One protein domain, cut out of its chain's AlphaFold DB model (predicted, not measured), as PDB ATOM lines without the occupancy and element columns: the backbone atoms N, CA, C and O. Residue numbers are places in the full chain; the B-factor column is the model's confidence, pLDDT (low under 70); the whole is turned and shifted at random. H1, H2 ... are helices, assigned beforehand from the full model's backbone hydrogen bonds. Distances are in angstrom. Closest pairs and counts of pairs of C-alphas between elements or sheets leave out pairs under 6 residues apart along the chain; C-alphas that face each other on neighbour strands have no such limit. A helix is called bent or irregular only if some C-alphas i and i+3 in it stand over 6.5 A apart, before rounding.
ATOM      1  N   ALA A 526      86.063 132.847 101.367       84.94
ATOM      2  CA  ALA A 526      86.737 133.378 100.178       84.94
ATOM      3  C   ALA A 526      87.788 132.403  99.603       84.94
ATOM      4  O   ALA A 526      87.947 132.343  98.386       84.94
ATOM      5  N   LEU A 527      88.454 131.613 100.453       88.56
ATOM      6  CA  LEU A 527      89.478 130.630 100.077       88.56
ATOM      7  C   LEU A 527      88.909 129.549  99.149       88.56
ATOM      8  O   LEU A 527      89.404 129.358  98.043       88.56
ATOM      9  N   TYR A 528      87.812 128.916  99.563       89.56
ATOM     10  CA  TYR A 528      87.157 127.820  98.838       89.56
ATOM     11  C   TYR A 528      86.530 128.238  97.494       89.56
ATOM     12  O   TYR A 528      86.101 127.392  96.716       89.56
ATOM     13  N   ARG A 529      86.464 129.547  97.210       88.06
ATOM     14  CA  ARG A 529      85.983 130.107  95.936       88.06
ATOM     15  C   ARG A 529      87.116 130.455  94.961       88.06
ATOM     16  O   ARG A 529      86.839 130.958  93.873       88.06
ATOM     17  N   GLN A 530      88.377 130.210  95.325       85.44
ATOM     18  CA  GLN A 530      89.518 130.404  94.430       85.44
ATOM     19  C   GLN A 530      89.712 129.211  93.470       85.44
ATOM     20  O   GLN A 530      89.282 128.099  93.776       85.44
ATOM     21  N   PRO A 531      90.396 129.401  92.323       88.44
ATOM     22  CA  PRO A 531      90.834 128.294  91.474       88.44
ATOM     23  C   PRO A 531      91.711 127.293  92.239       88.44
ATOM     24  O   PRO A 531      92.489 127.681  93.118       88.44
ATOM     25  N   VAL A 532      91.627 126.011  91.872       84.56
ATOM     26  CA  VAL A 532      92.349 124.916  92.549       84.56
ATOM     27  C   VAL A 532      93.864 125.136  92.503       84.56
ATOM     28  O   VAL A 532      94.561 124.821  93.461       84.56
ATOM     29  N   GLU A 533      94.376 125.770  91.449       83.62
ATOM     30  CA  GLU A 533      95.784 126.137  91.294       83.62
ATOM     31  C   GLU A 533      96.234 127.169  92.340       83.62
ATOM     32  O   GLU A 533      97.352 127.081  92.845       83.62
ATOM     33  N   LYS A 534      95.372 128.127  92.717       83.75
ATOM     34  CA  LYS A 534      95.686 129.083  93.794       83.75
ATOM     35  C   LYS A 534      95.679 128.401  95.156       83.75
ATOM     36  O   LYS A 534      96.607 128.607  95.934       83.75
ATOM     37  N   MET A 535      94.688 127.546  95.414       89.25
ATOM     38  CA  MET A 535      94.637 126.745  96.640       89.25
ATOM     39  C   MET A 535      95.866 125.831  96.764       89.25
ATOM     40  O   MET A 535      96.494 125.800  97.817       89.25
ATOM     41  N   ALA A 536      96.280 125.170  95.680       86.94
ATOM     42  CA  ALA A 536      97.488 124.348  95.640       86.94
ATOM     43  C   ALA A 536      98.773 125.169  95.869       86.94
ATOM     44  O   ALA A 536      99.646 124.730  96.617       86.94
ATOM     45  N   ASN A 537      98.876 126.374  95.296       87.19
ATOM     46  CA  ASN A 537     100.002 127.282  95.545       87.19
ATOM     47  C   ASN A 537     100.058 127.748  97.010       87.19
ATOM     48  O   ASN A 537     101.142 127.777  97.595       87.19
ATOM     49  N   LEU A 538      98.911 128.056  97.628       89.25
ATOM     50  CA  LEU A 538      98.847 128.376  99.055       89.25
ATOM     51  C   LEU A 538      99.242 127.164  99.909       89.25
ATOM     52  O   LEU A 538     100.083 127.307 100.789       89.25
ATOM     53  N   ILE A 539      98.732 125.964  99.619       92.88
ATOM     54  CA  ILE A 539      99.123 124.723 100.313       92.88
ATOM     55  C   ILE A 539     100.633 124.460 100.168       92.88
ATOM     56  O   ILE A 539     101.283 124.099 101.145       92.88
ATOM     57  N   ALA A 540     101.231 124.728  99.005       90.06
ATOM     58  CA  ALA A 540     102.679 124.629  98.801       90.06
ATOM     59  C   ALA A 540     103.488 125.710  99.552       90.06
ATOM     60  O   ALA A 540     104.648 125.478  99.895       90.06
ATOM     61  N   ALA A 541     102.907 126.883  99.827       87.69
ATOM     62  CA  ALA A 541     103.514 127.917 100.669       87.69
ATOM     63  C   ALA A 541     103.361 127.611 102.172       87.69
ATOM     64  O   ALA A 541     104.291 127.842 102.946       87.69
ATOM     65  N   LEU A 542     102.222 127.033 102.571       91.25
ATOM     66  CA  LEU A 542     101.962 126.507 103.911       91.25
ATOM     67  C   LEU A 542     102.914 125.351 104.237       91.25
ATOM     68  O   LEU A 542     103.542 125.368 105.287       91.25
ATOM     69  N   ALA A 543     103.118 124.412 103.309       90.50
ATOM     70  CA  ALA A 543     103.989 123.246 103.478       90.50
ATOM     71  C   ALA A 543     105.479 123.568 103.721       90.50
ATOM     72  O   ALA A 543     106.232 122.692 104.138       90.50
ATOM     73  N   LYS A 544     105.915 124.818 103.503       87.81
ATOM     74  CA  LYS A 544     107.265 125.297 103.858       87.81
ATOM     75  C   LYS A 544     107.398 125.709 105.331       87.81
ATOM     76  O   LYS A 544     108.511 125.898 105.812       87.81
ATOM     77  N   GLN A 545     106.285 125.896 106.038       85.50
ATOM     78  CA  GLN A 545     106.265 126.414 107.405       85.50
ATOM     79  C   GLN A 545     106.540 125.291 108.424       85.50
ATOM     80  O   GLN A 545     105.906 124.237 108.339       85.50
ATOM     81  N   PRO A 546     107.399 125.496 109.446       82.19
ATOM     82  CA  PRO A 546     107.811 124.424 110.361       82.19
ATOM     83  C   PRO A 546     106.687 123.695 111.116       82.19
ATOM     84  O   PRO A 546     106.879 122.539 111.485       82.19
ATOM     85  N   ALA A 547     105.540 124.345 111.348       85.19
ATOM     86  CA  ALA A 547     104.393 123.773 112.062       85.19
ATOM     87  C   ALA A 547     103.423 122.974 111.164       85.19
ATOM     88  O   ALA A 547     102.685 122.128 111.669       85.19
ATOM     89  N   PHE A 548     103.446 123.205 109.841       91.38
ATOM     90  CA  PHE A 548     102.395 122.792 108.898       91.38
ATOM     91  C   PHE A 548     101.922 121.349 109.064       91.38
ATOM     92  O   PHE A 548     100.724 121.113 109.158       91.38
ATOM     93  N   CYS A 549     102.854 120.395 109.108       87.50
ATOM     94  CA  CYS A 549     102.542 118.968 109.118       87.50
ATOM     95  C   CYS A 549     101.601 118.567 110.268       87.50
ATOM     96  O   CYS A 549     100.668 117.799 110.051       87.50
ATOM     97  N   LEU A 550     101.842 119.081 111.479       88.44
ATOM     98  CA  LEU A 550     101.054 118.727 112.661       88.44
ATOM     99  C   LEU A 550      99.785 119.582 112.747       88.44
ATOM    100  O   LEU A 550      98.710 119.044 112.988       88.44
ATOM    101  N   THR A 551      99.880 120.884 112.454       92.19
ATOM    102  CA  THR A 551      98.721 121.792 112.394       92.19
ATOM    103  C   THR A 551      97.684 121.339 111.363       92.19
ATOM    104  O   THR A 551      96.489 121.376 111.634       92.19
ATOM    105  N   ALA A 552      98.118 120.886 110.183       93.25
ATOM    106  CA  ALA A 552      97.223 120.376 109.150       93.25
ATOM    107  C   ALA A 552      96.569 119.052 109.566       93.25
ATOM    108  O   ALA A 552      95.373 118.890 109.346       93.25
ATOM    109  N   ALA A 553      97.314 118.135 110.195       90.19
ATOM    110  CA  ALA A 553      96.771 116.867 110.681       90.19
ATOM    111  C   ALA A 553      95.732 117.063 111.802       90.19
ATOM    112  O   ALA A 553      94.655 116.465 111.760       90.19
ATOM    113  N   ASP A 554      96.019 117.942 112.765       90.75
ATOM    114  CA  ASP A 554      95.089 118.279 113.847       90.75
ATOM    115  C   ASP A 554      93.829 118.982 113.318       90.75
ATOM    116  O   ASP A 554      92.712 118.589 113.648       90.75
ATOM    117  N   TRP A 555      93.986 119.960 112.419       93.81
ATOM    118  CA  TRP A 555      92.850 120.661 111.818       93.81
ATOM    119  C   TRP A 555      91.980 119.725 110.965       93.81
ATOM    120  O   TRP A 555      90.767 119.697 111.142       93.81
ATOM    121  N   LEU A 556      92.573 118.894 110.098       92.25
ATOM    122  CA  LEU A 556      91.839 117.948 109.237       92.25
ATOM    123  C   LEU A 556      91.071 116.866 110.007       92.25
ATOM    124  O   LEU A 556      90.115 116.311 109.474       92.25
ATOM    125  N   THR A 557      91.487 116.539 111.230       85.94
ATOM    126  CA  THR A 557      90.808 115.537 112.073       85.94
ATOM    127  C   THR A 557      89.688 116.129 112.935       85.94
ATOM    128  O   THR A 557      88.895 115.374 113.494       85.94
ATOM    129  N   HIS A 558      89.575 117.461 112.993       88.56
ATOM    130  CA  HIS A 558      88.524 118.189 113.716       88.56
ATOM    131  C   HIS A 558      87.650 119.085 112.814       88.56
ATOM    132  O   HIS A 558      86.645 119.620 113.282       88.56
ATOM    133  N   ALA A 559      88.013 119.257 111.541       87.31
ATOM    134  CA  ALA A 559      87.250 120.021 110.563       87.31
ATOM    135  C   ALA A 559      85.875 119.390 110.285       87.31
ATOM    136  O   ALA A 559      85.702 118.170 110.315       87.31
ATOM    137  N   ALA A 560      84.895 120.233 109.957       87.00
ATOM    138  CA  ALA A 560      83.613 119.765 109.450       87.00
ATOM    139  C   ALA A 560      83.791 119.061 108.085       87.00
ATOM    140  O   ALA A 560      84.644 119.486 107.293       87.00
ATOM    141  N   PRO A 561      82.981 118.028 107.774       87.19
ATOM    142  CA  PRO A 561      82.931 117.445 106.438       87.19
ATOM    143  C   PRO A 561      82.673 118.525 105.372       87.19
ATOM    144  O   PRO A 561      81.909 119.454 105.633       87.19
ATOM    145  N   PRO A 562      83.288 118.432 104.182       91.19
ATOM    146  CA  PRO A 562      83.170 119.473 103.170       91.19
ATOM    147  C   PRO A 562      81.769 119.477 102.541       91.19
ATOM    148  O   PRO A 562      81.345 118.475 101.967       91.19
ATOM    149  N   GLU A 563      81.067 120.611 102.607       89.31
ATOM    150  CA  GLU A 563      79.730 120.769 102.013       89.31
ATOM    151  C   GLU A 563      79.799 121.246 100.551       89.31
ATOM    152  O   GLU A 563      78.882 121.008  99.762       89.31
ATOM    153  N   THR A 564      80.898 121.902 100.165       90.75
ATOM    154  CA  THR A 564      81.115 122.443  98.817       90.75
ATOM    155  C   THR A 564      82.277 121.762  98.077       90.75
ATOM    156  O   THR A 564      83.247 121.320  98.699       90.75
ATOM    157  N   PRO A 565      82.277 121.758  96.725       89.75
ATOM    158  CA  PRO A 565      83.412 121.266  95.936       89.75
ATOM    159  C   PRO A 565      84.735 121.995  96.222       89.75
ATOM    160  O   PRO A 565      85.806 121.415  96.059       89.75
ATOM    161  N   GLY A 566      84.672 123.260  96.658       90.69
ATOM    162  CA  GLY A 566      85.841 124.055  97.037       90.69
ATOM    163  C   GLY A 566      86.468 123.603  98.355       90.69
ATOM    164  O   GLY A 566      87.684 123.446  98.434       90.69
ATOM    165  N   GLU A 567      85.645 123.326  99.370       92.00
ATOM    166  CA  GLU A 567      86.094 122.738 100.641       92.00
ATOM    167  C   GLU A 567      86.626 121.322 100.437       92.00
ATOM    168  O   GLU A 567      87.686 120.988 100.960       92.00
ATOM    169  N   LEU A 568      85.941 120.514  99.624       92.56
ATOM    170  CA  LEU A 568      86.360 119.154  99.287       92.56
ATOM    171  C   LEU A 568      87.725 119.159  98.584       92.56
ATOM    172  O   LEU A 568      88.618 118.397  98.956       92.56
ATOM    173  N   ALA A 569      87.927 120.065  97.622       92.06
ATOM    174  CA  ALA A 569      89.217 120.253  96.968       92.06
ATOM    175  C   ALA A 569      90.297 120.786  97.923       92.06
ATOM    176  O   ALA A 569      91.436 120.323  97.847       92.06
ATOM    177  N   TRP A 570      89.965 121.714  98.826       93.44
ATOM    178  CA  TRP A 570      90.898 122.217  99.838       93.44
ATOM    179  C   TRP A 570      91.343 121.108 100.795       93.44
ATOM    180  O   TRP A 570      92.537 120.829 100.886       93.44
ATOM    181  N   GLN A 571      90.400 120.439 101.465       94.25
ATOM    182  CA  GLN A 571      90.688 119.405 102.459       94.25
ATOM    183  C   GLN A 571      91.449 118.223 101.836       94.25
ATOM    184  O   GLN A 571      92.456 117.790 102.393       94.25
ATOM    185  N   PHE A 572      91.052 117.754 100.645       93.69
ATOM    186  CA  PHE A 572      91.753 116.668  99.947       93.69
ATOM    187  C   PHE A 572      93.200 117.033  99.566       93.69
ATOM    188  O   PHE A 572      94.116 116.233  99.780       93.69
ATOM    189  N   ASN A 573      93.446 118.244  99.046       93.56
ATOM    190  CA  ASN A 573      94.807 118.686  98.711       93.56
ATOM    191  C   ASN A 573      95.651 118.985  99.963       93.56
ATOM    192  O   ASN A 573      96.855 118.730  99.961       93.56
ATOM    193  N   LEU A 574      95.036 119.470 101.044       94.81
ATOM    194  CA  LEU A 574      95.701 119.701 102.326       94.81
ATOM    195  C   LEU A 574      96.132 118.373 102.972       94.81
ATOM    196  O   LEU A 574      97.290 118.239 103.367       94.81
ATOM    197  N   ALA A 575      95.251 117.366 102.991       94.00
ATOM    198  CA  ALA A 575      95.562 116.015 103.468       94.00
ATOM    199  C   ALA A 575      96.660 115.356 102.617       94.00
ATOM    200  O   ALA A 575      97.646 114.847 103.149       94.00
ATOM    201  N   THR A 576      96.544 115.467 101.288       93.31
ATOM    202  CA  THR A 576      97.572 115.054 100.316       93.31
ATOM    203  C   THR A 576      98.939 115.684 100.593       93.31
ATOM    204  O   THR A 576      99.961 115.057 100.319       93.31
ATOM    205  N   ALA A 577      98.987 116.933 101.062       93.31
ATOM    206  CA  ALA A 577     100.236 117.632 101.347       93.31
ATOM    207  C   ALA A 577     100.813 117.264 102.723       93.31
ATOM    208  O   ALA A 577     102.025 117.094 102.834       93.31
ATOM    209  N   ALA A 578      99.972 117.096 103.748       92.06
ATOM    210  CA  ALA A 578     100.396 116.676 105.085       92.06
ATOM    211  C   ALA A 578     101.007 115.260 105.087       92.06
ATOM    212  O   ALA A 578     102.068 115.045 105.670       92.06
ATOM    213  N   LEU A 579     100.399 114.320 104.354       91.69
ATOM    214  CA  LEU A 579     100.812 112.910 104.273       91.69
ATOM    215  C   LEU A 579     102.149 112.642 103.549       91.69
ATOM    216  O   LEU A 579     102.588 111.497 103.494       91.69
ATOM    217  N   ARG A 580     102.804 113.677 103.004       89.69
ATOM    218  CA  ARG A 580     104.137 113.585 102.362       89.69
ATOM    219  C   ARG A 580     105.302 113.817 103.326       89.69
ATOM    220  O   ARG A 580     106.454 113.726 102.914       89.69
ATOM    221  N   PHE A 581     105.005 114.196 104.564       86.69
ATOM    222  CA  PHE A 581     105.990 114.400 105.619       86.69
ATOM    223  C   PHE A 581     106.021 113.194 106.562       86.69
ATOM    224  O   PHE A 581     105.045 112.460 106.665       86.69
ATOM    225  N   ASP A 582     107.125 113.035 107.281       82.50
ATOM    226  CA  ASP A 582     107.369 111.985 108.274       82.50
ATOM    227  C   ASP A 582     106.758 112.307 109.650       82.50
ATOM    228  O   ASP A 582     106.306 111.419 110.369       82.50
ATOM    229  N   ARG A 583     106.738 113.587 110.044       83.38
ATOM    230  CA  ARG A 583     106.539 114.017 111.445       83.38
ATOM    231  C   ARG A 583     105.241 113.560 112.112       83.38
ATOM    232  O   ARG A 583     105.221 113.444 113.333       83.38
ATOM    233  N   TRP A 584     104.170 113.327 111.354       83.31
ATOM    234  CA  TRP A 584     102.897 112.858 111.914       83.31
ATOM    235  C   TRP A 584     102.938 111.370 112.311       83.31
ATOM    236  O   TRP A 584     102.136 110.958 113.143       83.31
ATOM    237  N   THR A 585     103.883 110.571 111.790       83.38
ATOM    238  CA  THR A 585     104.025 109.132 112.115       83.38
ATOM    239  C   THR A 585     104.406 108.878 113.578       83.38
ATOM    240  O   THR A 585     104.194 107.783 114.092       83.38
ATOM    241  N   GLN A 586     104.941 109.896 114.265       81.44
ATOM    242  CA  GLN A 586     105.410 109.820 115.654       81.44
ATOM    243  C   GLN A 586     104.272 109.633 116.674       81.44
ATOM    244  O   GLN A 586     104.526 109.159 117.781       81.44
ATOM    245  N   ASP A 587     103.032 109.974 116.310       81.88
ATOM    246  CA  ASP A 587     101.827 109.649 117.078       81.88
ATOM    247  C   ASP A 587     100.909 108.776 116.216       81.88
ATOM    248  O   ASP A 587     100.264 109.247 115.276       81.88
ATOM    249  N   ALA A 588     100.825 107.489 116.558       81.25
ATOM    250  CA  ALA A 588     100.003 106.528 115.830       81.25
ATOM    251  C   ALA A 588      98.508 106.903 115.810       81.25
ATOM    252  O   ALA A 588      97.811 106.575 114.853       81.25
ATOM    253  N   THR A 589      98.011 107.632 116.813       80.69
ATOM    254  CA  THR A 589      96.621 108.110 116.872       80.69
ATOM    255  C   THR A 589      96.373 109.178 115.813       80.69
ATOM    256  O   THR A 589      95.374 109.120 115.091       80.69
ATOM    257  N   VAL A 590      97.296 110.136 115.689       83.44
ATOM    258  CA  VAL A 590      97.242 111.200 114.674       83.44
ATOM    259  C   VAL A 590      97.438 110.605 113.281       83.44
ATOM    260  O   VAL A 590      96.685 110.939 112.369       83.44
ATOM    261  N   GLY A 591      98.386 109.677 113.123       86.12
ATOM    262  CA  GLY A 591      98.654 109.007 111.852       86.12
ATOM    263  C   GLY A 591      97.499 108.148 111.346       86.12
ATOM    264  O   GLY A 591      97.106 108.288 110.187       86.12
ATOM    265  N   GLU A 592      96.887 107.320 112.198       85.56
ATOM    266  CA  GLU A 592      95.678 106.582 111.810       85.56
ATOM    267  C   GLU A 592      94.528 107.537 111.468       85.56
ATOM    268  O   GLU A 592      93.884 107.367 110.431       85.56
ATOM    269  N   SER A 593      94.303 108.578 112.276       85.94
ATOM    270  CA  SER A 593      93.220 109.545 112.046       85.94
ATOM    271  C   SER A 593      93.399 110.326 110.739       85.94
ATOM    272  O   SER A 593      92.436 110.498 109.991       85.94
ATOM    273  N   LEU A 594      94.627 110.740 110.406       90.56
ATOM    274  CA  LEU A 594      94.946 111.413 109.144       90.56
ATOM    275  C   LEU A 594      94.803 110.469 107.939       90.56
ATOM    276  O   LEU A 594      94.267 110.875 106.907       90.56
ATOM    277  N   CYS A 595      95.213 109.202 108.068       91.00
ATOM    278  CA  CYS A 595      95.032 108.199 107.016       91.00
ATOM    279  C   CYS A 595      93.548 107.906 106.740       91.00
ATOM    280  O   CYS A 595      93.147 107.823 105.578       91.00
ATOM    281  N   MET A 596      92.722 107.797 107.785       89.19
ATOM    282  CA  MET A 596      91.273 107.591 107.649       89.19
ATOM    283  C   MET A 596      90.550 108.846 107.133       89.19
ATOM    284  O   MET A 596      89.633 108.729 106.321       89.19
ATOM    285  N   CYS A 597      90.990 110.045 107.531       91.31
ATOM    286  CA  CYS A 597      90.506 111.308 106.968       91.31
ATOM    287  C   CYS A 597      90.798 111.382 105.459       91.31
ATOM    288  O   CYS A 597      89.893 111.635 104.663       91.31
ATOM    289  N   TYR A 598      92.025 111.050 105.037       93.69
ATOM    290  CA  TYR A 598      92.369 110.961 103.617       93.69
ATOM    291  C   TYR A 598      91.540 109.907 102.874       93.69
ATOM    292  O   TYR A 598      91.076 110.192 101.774       93.69
ATOM    293  N   LEU A 599      91.287 108.729 103.462       91.25
ATOM    294  CA  LEU A 599      90.419 107.709 102.862       91.25
ATOM    295  C   LEU A 599      89.031 108.287 102.530       91.25
ATOM    296  O   LEU A 599      88.618 108.254 101.369       91.25
ATOM    297  N   ALA A 600      88.360 108.887 103.517       90.06
ATOM    298  CA  ALA A 600      87.018 109.455 103.367       90.06
ATOM    299  C   ALA A 600      86.968 110.639 102.379       90.06
ATOM    300  O   ALA A 600      86.094 110.693 101.505       90.06
ATOM    301  N   LEU A 601      87.935 111.560 102.472       93.69
ATOM    302  CA  LEU A 601      88.071 112.679 101.535       93.69
ATOM    303  C   LEU A 601      88.330 112.190 100.111       93.69
ATOM    304  O   LEU A 601      87.766 112.734  99.167       93.69
ATOM    305  N   SER A 602      89.157 111.158  99.949       92.62
ATOM    306  CA  SER A 602      89.539 110.644  98.637       92.62
ATOM    307  C   SER A 602      88.383 109.973  97.893       92.62
ATOM    308  O   SER A 602      88.288 110.160  96.682       92.62
ATOM    309  N   SER A 603      87.496 109.235  98.582       86.25
ATOM    310  CA  SER A 603      86.305 108.643  97.945       86.25
ATOM    311  C   SER A 603      85.408 109.766  97.442       86.25
ATOM    312  O   SER A 603      85.231 109.934  96.240       86.25
ATOM    313  N   THR A 604      84.998 110.646  98.362       89.94
ATOM    314  CA  THR A 604      84.151 111.806  98.064       89.94
ATOM    315  C   THR A 604      84.729 112.663  96.931       89.94
ATOM    316  O   THR A 604      83.983 113.101  96.059       89.94
ATOM    317  N   TYR A 605      86.051 112.879  96.897       92.12
ATOM    318  CA  TYR A 605      86.715 113.632  95.832       92.12
ATOM    319  C   TYR A 605      86.641 112.915  94.477       92.12
ATOM    320  O   TYR A 605      86.240 113.538  93.498       92.12
ATOM    321  N   LEU A 606      86.989 111.625  94.392       91.25
ATOM    322  CA  LEU A 606      86.935 110.898  93.117       91.25
ATOM    323  C   LEU A 606      85.503 110.789  92.582       91.25
ATOM    324  O   LEU A 606      85.277 111.117  91.417       91.25
ATOM    325  N   ASP A 607      84.552 110.424  93.445       87.94
ATOM    326  CA  ASP A 607      83.142 110.196  93.101       87.94
ATOM    327  C   ASP A 607      82.419 111.469  92.611       87.94
ATOM    328  O   ASP A 607      81.433 111.378  91.878       87.94
ATOM    329  N   ASN A 608      82.897 112.663  92.995       85.81
ATOM    330  CA  ASN A 608      82.301 113.953  92.607       85.81
ATOM    331  C   ASN A 608      83.094 114.722  91.532       85.81
ATOM    332  O   ASN A 608      82.551 115.657  90.941       85.81
ATOM    333  N   VAL A 609      84.363 114.378  91.278       87.19
ATOM    334  CA  VAL A 609      85.231 115.084  90.308       87.19
ATOM    335  C   VAL A 609      85.407 114.309  88.999       87.19
ATOM    336  O   VAL A 609      85.614 114.929  87.954       87.19
ATOM    337  N   TYR A 610      85.295 112.978  89.016       89.00
ATOM    338  CA  TYR A 610      85.462 112.131  87.832       89.00
ATOM    339  C   TYR A 610      84.164 111.419  87.441       89.00
ATOM    340  O   TYR A 610      83.342 111.072  88.282       89.00
ATOM    341  N   HIS A 611      83.984 111.170  86.140       88.38
ATOM    342  CA  HIS A 611      82.908 110.293  85.680       88.38
ATOM    343  C   HIS A 611      83.212 108.855  86.111       88.38
ATOM    344  O   HIS A 611      84.347 108.406  85.945       88.38
ATOM    345  N   ALA A 612      82.213 108.124  86.616       85.25
ATOM    346  CA  ALA A 612      82.403 106.776  87.165       85.25
ATOM    347  C   ALA A 612      83.046 105.789  86.169       85.25
ATOM    348  O   ALA A 612      83.789 104.899  86.571       85.25
ATOM    349  N   GLU A 613      82.825 105.984  84.865       85.56
ATOM    350  CA  GLU A 613      83.465 105.201  83.800       85.56
ATOM    351  C   GLU A 613      85.001 105.309  83.811       85.56
ATOM    352  O   GLU A 613      85.664 104.335  83.481       85.56
ATOM    353  N   LEU A 614      85.585 106.431  84.254       85.00
ATOM    354  CA  LEU A 614      87.043 106.628  84.332       85.00
ATOM    355  C   LEU A 614      87.690 105.976  85.570       85.00
ATOM    356  O   LEU A 614      88.913 105.965  85.695       85.00
ATOM    357  N   LEU A 615      86.889 105.454  86.503       88.31
ATOM    358  CA  LEU A 615      87.347 104.882  87.775       88.31
ATOM    359  C   LEU A 615      87.477 103.347  87.691       88.31
ATOM    360  O   LEU A 615      87.094 102.629  88.616       88.31
ATOM    361  N   ASN A 616      88.016 102.846  86.572       85.81
ATOM    362  CA  ASN A 616      88.194 101.421  86.258       85.81
ATOM    363  C   ASN A 616      89.677 101.063  85.978       85.81
ATOM    364  O   ASN A 616      90.488 101.949  85.731       85.81
ATOM    365  N   GLU A 617      90.050  99.775  86.013       79.12
ATOM    366  CA  GLU A 617      91.459  99.323  85.898       79.12
ATOM    367  C   GLU A 617      92.156  99.673  84.570       79.12
ATOM    368  O   GLU A 617      93.381  99.785  84.552       79.12
ATOM    369  N   GLU A 618      91.406  99.872  83.485       79.62
ATOM    370  CA  GLU A 618      91.927 100.213  82.157       79.62
ATOM    371  C   GLU A 618      92.145 101.735  82.023       79.62
ATOM    372  O   GLU A 618      93.240 102.180  81.670       79.62
ATOM    373  N   ASP A 619      91.143 102.548  82.389       84.62
ATOM    374  CA  ASP A 619      91.173 104.011  82.208       84.62
ATOM    375  C   ASP A 619      91.824 104.798  83.358       84.62
ATOM    376  O   ASP A 619      92.219 105.953  83.161       84.62
ATOM    377  N   ILE A 620      92.006 104.204  84.549       84.12
ATOM    378  CA  ILE A 620      92.538 104.914  85.731       84.12
ATOM    379  C   ILE A 620      93.893 105.589  85.458       84.12
ATOM    380  O   ILE A 620      94.222 106.605  86.070       84.12
ATOM    381  N   LEU A 621      94.677 105.079  84.501       84.69
ATOM    382  CA  LEU A 621      95.960 105.650  84.082       84.69
ATOM    383  C   LEU A 621      95.862 107.094  83.557       84.69
ATOM    384  O   LEU A 621      96.857 107.816  83.649       84.69
ATOM    385  N   ILE A 622      94.695 107.537  83.083       85.12
ATOM    386  CA  ILE A 622      94.444 108.909  82.607       85.12
ATOM    387  C   ILE A 622      94.510 109.929  83.764       85.12
ATOM    388  O   ILE A 622      94.851 111.095  83.549       85.12
ATOM    389  N   LEU A 623      94.220 109.512  85.003       85.88
ATOM    390  CA  LEU A 623      94.159 110.410  86.157       85.88
ATOM    391  C   LEU A 623      95.564 110.826  86.666       85.88
ATOM    392  O   LEU A 623      96.537 110.073  86.532       85.88
ATOM    393  N   PRO A 624      95.693 112.001  87.322       89.50
ATOM    394  CA  PRO A 624      96.923 112.414  87.998       89.50
ATOM    395  C   PRO A 624      97.388 111.391  89.045       89.50
ATOM    396  O   PRO A 624      96.570 110.800  89.746       89.50
ATOM    397  N   GLY A 625      98.704 111.228  89.217       90.50
ATOM    398  CA  GLY A 625      99.289 110.174  90.064       90.50
ATOM    399  C   GLY A 625      98.730 110.089  91.492       90.50
ATOM    400  O   GLY A 625      98.449 108.995  91.970       90.50
ATOM    401  N   VAL A 626      98.474 111.234  92.137       89.31
ATOM    402  CA  VAL A 626      97.841 111.315  93.471       89.31
ATOM    403  C   VAL A 626      96.396 110.802  93.463       89.31
ATOM    404  O   VAL A 626      95.967 110.146  94.405       89.31
ATOM    405  N   HIS A 627      95.634 111.073  92.405       93.06
ATOM    406  CA  HIS A 627      94.230 110.658  92.300       93.06
ATOM    407  C   HIS A 627      94.140 109.154  91.988       93.06
ATOM    408  O   HIS A 627      93.259 108.458  92.483       93.06
ATOM    409  N   ARG A 628      95.130 108.620  91.260       93.06
ATOM    410  CA  ARG A 628      95.329 107.171  91.107       93.06
ATOM    411  C   ARG A 628      95.748 106.506  92.422       93.06
ATOM    412  O   ARG A 628      95.239 105.435  92.726       93.06
ATOM    413  N   PHE A 629      96.624 107.138  93.217       94.50
ATOM    414  CA  PHE A 629      96.945 106.667  94.574       94.50
ATOM    415  C   PHE A 629      95.672 106.554  95.413       94.50
ATOM    416  O   PHE A 629      95.408 105.477  95.928       94.50
ATOM    417  N   ALA A 630      94.855 107.612  95.477       93.50
ATOM    418  CA  ALA A 630      93.560 107.613  96.165       93.50
ATOM    419  C   ALA A 630      92.673 106.413  95.779       93.50
ATOM    420  O   ALA A 630      92.179 105.702  96.652       93.50
ATOM    421  N   TRP A 631      92.532 106.136  94.480       94.25
ATOM    422  CA  TRP A 631      91.717 105.025  93.981       94.25
ATOM    423  C   TRP A 631      92.278 103.644  94.371       94.25
ATOM    424  O   TRP A 631      91.554 102.789  94.886       94.25
ATOM    425  N   TYR A 632      93.587 103.422  94.200       93.75
ATOM    426  CA  TYR A 632      94.238 102.185  94.651       93.75
ATOM    427  C   TYR A 632      94.201 102.024  96.179       93.75
ATOM    428  O   TYR A 632      94.104 100.902  96.677       93.75
ATOM    429  N   PHE A 633      94.247 103.131  96.919       92.81
ATOM    430  CA  PHE A 633      94.204 103.182  98.378       92.81
ATOM    431  C   PHE A 633      92.826 102.791  98.929       92.81
ATOM    432  O   PHE A 633      92.744 101.956  99.830       92.81
ATOM    433  N   GLN A 634      91.743 103.291  98.326       90.56
ATOM    434  CA  GLN A 634      90.373 102.846  98.622       90.56
ATOM    435  C   GLN A 634      90.226 101.340  98.401       90.56
ATOM    436  O   GLN A 634      89.803 100.612  99.298       90.56
ATOM    437  N   ARG A 635      90.669 100.849  97.235       89.94
ATOM    438  CA  ARG A 635      90.617  99.420  96.902       89.94
ATOM    439  C   ARG A 635      91.481  98.552  97.816       89.94
ATOM    440  O   ARG A 635      91.101  97.413  98.078       89.94
ATOM    441  N   ALA A 636      92.596  99.075  98.331       88.88
ATOM    442  CA  ALA A 636      93.364  98.409  99.375       88.88
ATOM    443  C   ALA A 636      92.507  98.240 100.639       88.88
ATOM    444  O   ALA A 636      92.354  97.120 101.122       88.88
ATOM    445  N   PHE A 637      91.909  99.319 101.151       87.75
ATOM    446  CA  PHE A 637      91.089  99.261 102.364       87.75
ATOM    447  C   PHE A 637      89.868  98.343 102.207       87.75
ATOM    448  O   PHE A 637      89.646  97.511 103.082       87.75
ATOM    449  N   SER A 638      89.166  98.360 101.069       86.94
ATOM    450  CA  SER A 638      88.088  97.390 100.805       86.94
ATOM    451  C   SER A 638      88.584  95.936 100.756       86.94
ATOM    452  O   SER A 638      87.888  95.032 101.221       86.94
ATOM    453  N   ALA A 639      89.793  95.684 100.237       83.00
ATOM    454  CA  ALA A 639      90.402  94.355 100.296       83.00
ATOM    455  C   ALA A 639      90.674  93.936 101.753       83.00
ATOM    456  O   ALA A 639      90.277  92.840 102.147       83.00
ATOM    457  N   MET A 640      91.236  94.831 102.576       83.31
ATOM    458  CA  MET A 640      91.463  94.597 104.009       83.31
ATOM    459  C   MET A 640      90.160  94.324 104.777       83.31
ATOM    460  O   MET A 640      90.108  93.380 105.561       83.31
ATOM    461  N   GLU A 641      89.094  95.088 104.524       82.38
ATOM    462  CA  GLU A 641      87.764  94.876 105.122       82.38
ATOM    463  C   GLU A 641      87.150  93.521 104.732       82.38
ATOM    464  O   GLU A 641      86.455  92.901 105.538       82.38
ATOM    465  N   SER A 642      87.445  93.021 103.526       79.81
ATOM    466  CA  SER A 642      87.050  91.674 103.083       79.81
ATOM    467  C   SER A 642      87.980  90.541 103.552       79.81
ATOM    468  O   SER A 642      87.686  89.371 103.301       79.81
ATOM    469  N   GLY A 643      89.075  90.862 104.250       77.25
ATOM    470  CA  GLY A 643      90.059  89.899 104.756       77.25
ATOM    471  C   GLY A 643      91.153  89.485 103.760       77.25
ATOM    472  O   GLY A 643      91.901  88.550 104.042       77.25
ATOM    473  N   ASP A 644      91.277  90.157 102.612       80.06
ATOM    474  CA  ASP A 644      92.342  89.916 101.633       80.06
ATOM    475  C   ASP A 644      93.586  90.777 101.935       80.06
ATOM    476  O   ASP A 644      93.790  91.856 101.372       80.06
ATOM    477  N   GLU A 645      94.449  90.275 102.823       78.25
ATOM    478  CA  GLU A 645      95.741  90.895 103.158       78.25
ATOM    479  C   GLU A 645      96.657  91.060 101.927       78.25
ATOM    480  O   GLU A 645      97.402  92.038 101.819       78.25
ATOM    481  N   LEU A 646      96.590  90.137 100.957       75.69
ATOM    482  CA  LEU A 646      97.387  90.207  99.728       75.69
ATOM    483  C   LEU A 646      96.846  91.275  98.770       75.69
ATOM    484  O   LEU A 646      97.631  91.953  98.103       75.69
ATOM    485  N   GLY A 647      95.527  91.452  98.724       76.25
ATOM    486  CA  GLY A 647      94.841  92.548  98.047       76.25
ATOM    487  C   GLY A 647      95.157  93.908  98.670       76.25
ATOM    488  O   GLY A 647      95.466  94.842  97.929       76.25
ATOM    489  N   TYR A 648      95.192  94.009 100.004       85.19
ATOM    490  CA  TYR A 648      95.610  95.222 100.721       85.19
ATOM    491  C   TYR A 648      97.038  95.636 100.343       85.19
ATOM    492  O   TYR A 648      97.255  96.736  99.830       85.19
ATOM    493  N   ILE A 649      98.007  94.724 100.493       83.31
ATOM    494  CA  ILE A 649      99.418  94.973 100.147       83.31
ATOM    495  C   ILE A 649      99.570  95.305  98.652       83.31
ATOM    496  O   ILE A 649     100.341  96.197  98.288       83.31
ATOM    497  N   ARG A 650      98.822  94.630  97.767       83.88
ATOM    498  CA  ARG A 650      98.822  94.920  96.324       83.88
ATOM    499  C   ARG A 650      98.275  96.317  96.025       83.88
ATOM    500  O   ARG A 650      98.891  97.031  95.238       83.88
ATOM    501  N   GLY A 651      97.164  96.709  96.647       85.75
ATOM    502  CA  GLY A 651      96.555  98.028  96.485       85.75
ATOM    503  C   GLY A 651      97.484  99.147  96.954       85.75
ATOM    504  O   GLY A 651      97.777 100.053  96.176       85.75
ATOM    505  N   LEU A 652      98.055  99.035  98.160       89.81
ATOM    506  CA  LEU A 652      99.045  99.999  98.661       89.81
ATOM    507  C   LEU A 652     100.270 100.106  97.735       89.81
ATOM    508  O   LEU A 652     100.727 101.210  97.442       89.81
ATOM    509  N   ARG A 653     100.772  98.979  97.211       88.62
ATOM    510  CA  ARG A 653     101.915  98.958  96.282       88.62
ATOM    511  C   ARG A 653     101.605  99.624  94.936       88.62
ATOM    512  O   ARG A 653     102.442 100.373  94.439       88.62
ATOM    513  N   LEU A 654     100.431  99.368  94.354       87.81
ATOM    514  CA  LEU A 654      99.984 100.014  93.111       87.81
ATOM    515  C   LEU A 654      99.749 101.518  93.322       87.81
ATOM    516  O   LEU A 654     100.149 102.331  92.487       87.81
ATOM    517  N   GLY A 655      99.194 101.898  94.477       89.12
ATOM    518  CA  GLY A 655      99.093 103.289  94.905       89.12
ATOM    519  C   GLY A 655     100.463 103.961  94.960       89.12
ATOM    520  O   GLY A 655     100.675 104.972  94.291       89.12
ATOM    521  N   LEU A 656     101.426 103.377  95.679       90.50
ATOM    522  CA  LEU A 656     102.773 103.936  95.826       90.50
ATOM    523  C   LEU A 656     103.534 104.031  94.491       90.50
ATOM    524  O   LEU A 656     104.282 104.983  94.282       90.50
ATOM    525  N   GLN A 657     103.305 103.108  93.551       88.56
ATOM    526  CA  GLN A 657     103.805 103.231  92.173       88.56
ATOM    527  C   GLN A 657     103.183 104.425  91.427       88.56
ATOM    528  O   GLN A 657     103.857 105.065  90.621       88.56
ATOM    529  N   ALA A 658     101.916 104.752  91.696       88.25
ATOM    530  CA  ALA A 658     101.238 105.894  91.093       88.25
ATOM    531  C   ALA A 658     101.612 107.248  91.732       88.25
ATOM    532  O   ALA A 658     101.632 108.253  91.014       88.25
ATOM    533  N   ALA A 659     101.935 107.281  93.031       91.62
ATOM    534  CA  ALA A 659     102.435 108.461  93.743       91.62
ATOM    535  C   ALA A 659     103.520 108.109  94.793       91.62
ATOM    536  O   ALA A 659     103.213 108.004  95.983       91.62
ATOM    537  N   PRO A 660     104.809 108.021  94.399       91.69
ATOM    538  CA  PRO A 660     105.908 107.661  95.308       91.69
ATOM    539  C   PRO A 660     106.108 108.598  96.510       91.69
ATOM    540  O   PRO A 660     106.707 108.199  97.502       91.69
ATOM    541  N   ALA A 661     105.593 109.831  96.441       88.31
ATOM    542  CA  ALA A 661     105.639 110.811  97.530       88.31
ATOM    543  C   ALA A 661     104.730 110.466  98.729       88.31
ATOM    544  O   ALA A 661     104.800 111.143  99.747       88.31
ATOM    545  N   MET A 662     103.886 109.435  98.619       91.75
ATOM    546  CA  MET A 662     103.026 108.941  99.703       91.75
ATOM    547  C   MET A 662     103.687 107.793 100.498       91.75
ATOM    548  O   MET A 662     102.988 106.983 101.103       91.75
ATOM    549  N   ARG A 663     105.026 107.673 100.458       91.31
ATOM    550  CA  ARG A 663     105.772 106.581 101.107       91.31
ATOM    551  C   ARG A 663     105.504 106.508 102.606       91.31
ATOM    552  O   ARG A 663     105.060 105.464 103.063       91.31
ATOM    553  N   GLU A 664     105.686 107.615 103.325       91.50
ATOM    554  CA  GLU A 664     105.498 107.681 104.783       91.50
ATOM    555  C   GLU A 664     104.109 107.171 105.208       91.50
ATOM    556  O   GLU A 664     103.977 106.457 106.198       91.50
ATOM    557  N   MET A 665     103.073 107.462 104.407       90.06
ATOM    558  CA  MET A 665     101.716 106.948 104.605       90.06
ATOM    559  C   MET A 665     101.631 105.424 104.469       90.06
ATOM    560  O   MET A 665     100.996 104.760 105.288       90.06
ATOM    561  N   VAL A 666     102.233 104.868 103.416       90.69
ATOM    562  CA  VAL A 666     102.206 103.427 103.148       90.69
ATOM    563  C   VAL A 666     103.024 102.678 104.191       90.69
ATOM    564  O   VAL A 666     102.506 101.737 104.785       90.69
ATOM    565  N   ASP A 667     104.249 103.117 104.466       88.75
ATOM    566  CA  ASP A 667     105.158 102.437 105.387       88.75
ATOM    567  C   ASP A 667     104.597 102.457 106.823       88.75
ATOM    568  O   ASP A 667     104.512 101.403 107.455       88.75
ATOM    569  N   PHE A 668     104.047 103.592 107.284       88.81
ATOM    570  CA  PHE A 668     103.307 103.677 108.552       88.81
ATOM    571  C   PHE A 668     102.155 102.662 108.634       88.81
ATOM    572  O   PHE A 668     102.007 101.967 109.644       88.81
ATOM    573  N   LEU A 669     101.339 102.545 107.581       85.56
ATOM    574  CA  LEU A 669     100.211 101.611 107.554       85.56
ATOM    575  C   LEU A 669     100.668 100.147 107.533       85.56
ATOM    576  O   LEU A 669     100.063  99.322 108.220       85.56
ATOM    577  N   LEU A 670     101.746  99.817 106.818       83.00
ATOM    578  CA  LEU A 670     102.345  98.481 106.851       83.00
ATOM    579  C   LEU A 670     102.845  98.142 108.271       83.00
ATOM    580  O   LEU A 670     102.554  97.056 108.775       83.00
ATOM    581  N   GLU A 671     103.520  99.070 108.953       78.69
ATOM    582  CA  GLU A 671     104.027  98.865 110.319       78.69
ATOM    583  C   GLU A 671     102.926  98.723 111.383       78.69
ATOM    584  O   GLU A 671     103.084  97.944 112.329       78.69
ATOM    585  N   HIS A 672     101.819  99.461 111.248       72.31
ATOM    586  CA  HIS A 672     100.784  99.549 112.286       72.31
ATOM    587  C   HIS A 672      99.587  98.614 112.040       72.31
ATOM    588  O   HIS A 672      99.061  98.040 112.998       72.31
ATOM    589  N   LYS A 673      99.175  98.385 110.782       65.81
ATOM    590  CA  LYS A 673      98.021  97.522 110.453       65.81
ATOM    591  C   LYS A 673      98.383  96.047 110.220       65.81
ATOM    592  O   LYS A 673      97.566  95.197 110.559       65.81
ATOM    593  N   LEU A 674      99.581  95.710 109.717       54.22
ATOM    594  CA  LEU A 674      99.938  94.327 109.320       54.22
ATOM    595  C   LEU A 674     100.737  93.509 110.354       54.22
ATOM    596  O   LEU A 674     101.220  92.418 110.040       54.22
ATOM    597  N   LYS A 675     100.854  93.953 111.614       51.78
ATOM    598  CA  LYS A 675     101.437  93.111 112.679       51.78
ATOM    599  C   LYS A 675     100.524  91.931 113.012       51.78
ATOM    600  O   LYS A 675      99.631  92.069 113.854       51.78
TER     601      LYS A 675
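AT A GLANCE: This is residues 526 to 675 of the 1039 residues of the protein "FkbM family methyltransferase" of Flavonifractor plautii (UniProt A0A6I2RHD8). A long helix, H5, runs through the middle; H2 and H3 pack on one side of it, with H1 outside H3, while H6 and H8 pack on another side, with H7 folded back along H6. The 150 printed residues include eight named helices, H1 to H8 in order, with no named strand: all helix. The whole is compact, with a radius of gyration of the C-alphas of 14.9 A and spans of 43 by 38 by 25 A.

HOW THE PARTS SIT: Start at H1, residues 532 to 542, which touches H3, residues 565 to 578; their closest C-alphas, Ile 539 and Leu 574, are 6.4 A apart. H2, residues 548 to 558, touches H3 (closest C-alphas Cys 549 and Ala 578, 5.1 A) and H4, residues 583 to 586 (Leu 550 and Trp 584, 6.2 A). Next comes the hub, H5, residues 588 to 609, at a steep tilt of 38 degrees to H3, opposite ways; look at C-alphas Phe 572 and Leu 601, the closest, 5.7 A apart. Its residues 599 to 606 alone touch H6, residues 625 to 641, closest at C-alphas Ser 602 and Ala 630, 5.6 A. H6 and H7, residues 645 to 658, form a helical hairpin at a shallow tilt of 5 degrees, with C-alphas Phe 629 and Gly 655 closest at 4.0 A. H8, residues 660 to 673, makes a hairpin with H7 (closest C-alphas Leu 656 and Met 662, 6.3 A). H1 and H5 are apart. Every O i to N i+4 pair is within hydrogen-bond range in H1, H2, H3, H5, H6 and H7, and 8 of 10 in H8; H4 is too short for one.

IN THESE COORDINATES: Find C-alpha 532, where H1 begins, at (92.349, 124.916, 92.549). H5 runs 30.7 A from C-alpha 588 at (100.003, 106.528, 115.830); H6 is 24.4 A long. H8 is irregular, C-alphas 661 and 664 being 7.9 A apart, and ends at C-alpha 673, (98.021, 97.522, 110.453).

THE WHOLE: The C-alphas of Ala 526 and Lys 675, the farthest apart, are 44.7 A apart. The printed part has no cut; the link from H5 to H6, residues 610 to 624, is long. Residues 673 to 675 have pLDDT under 70.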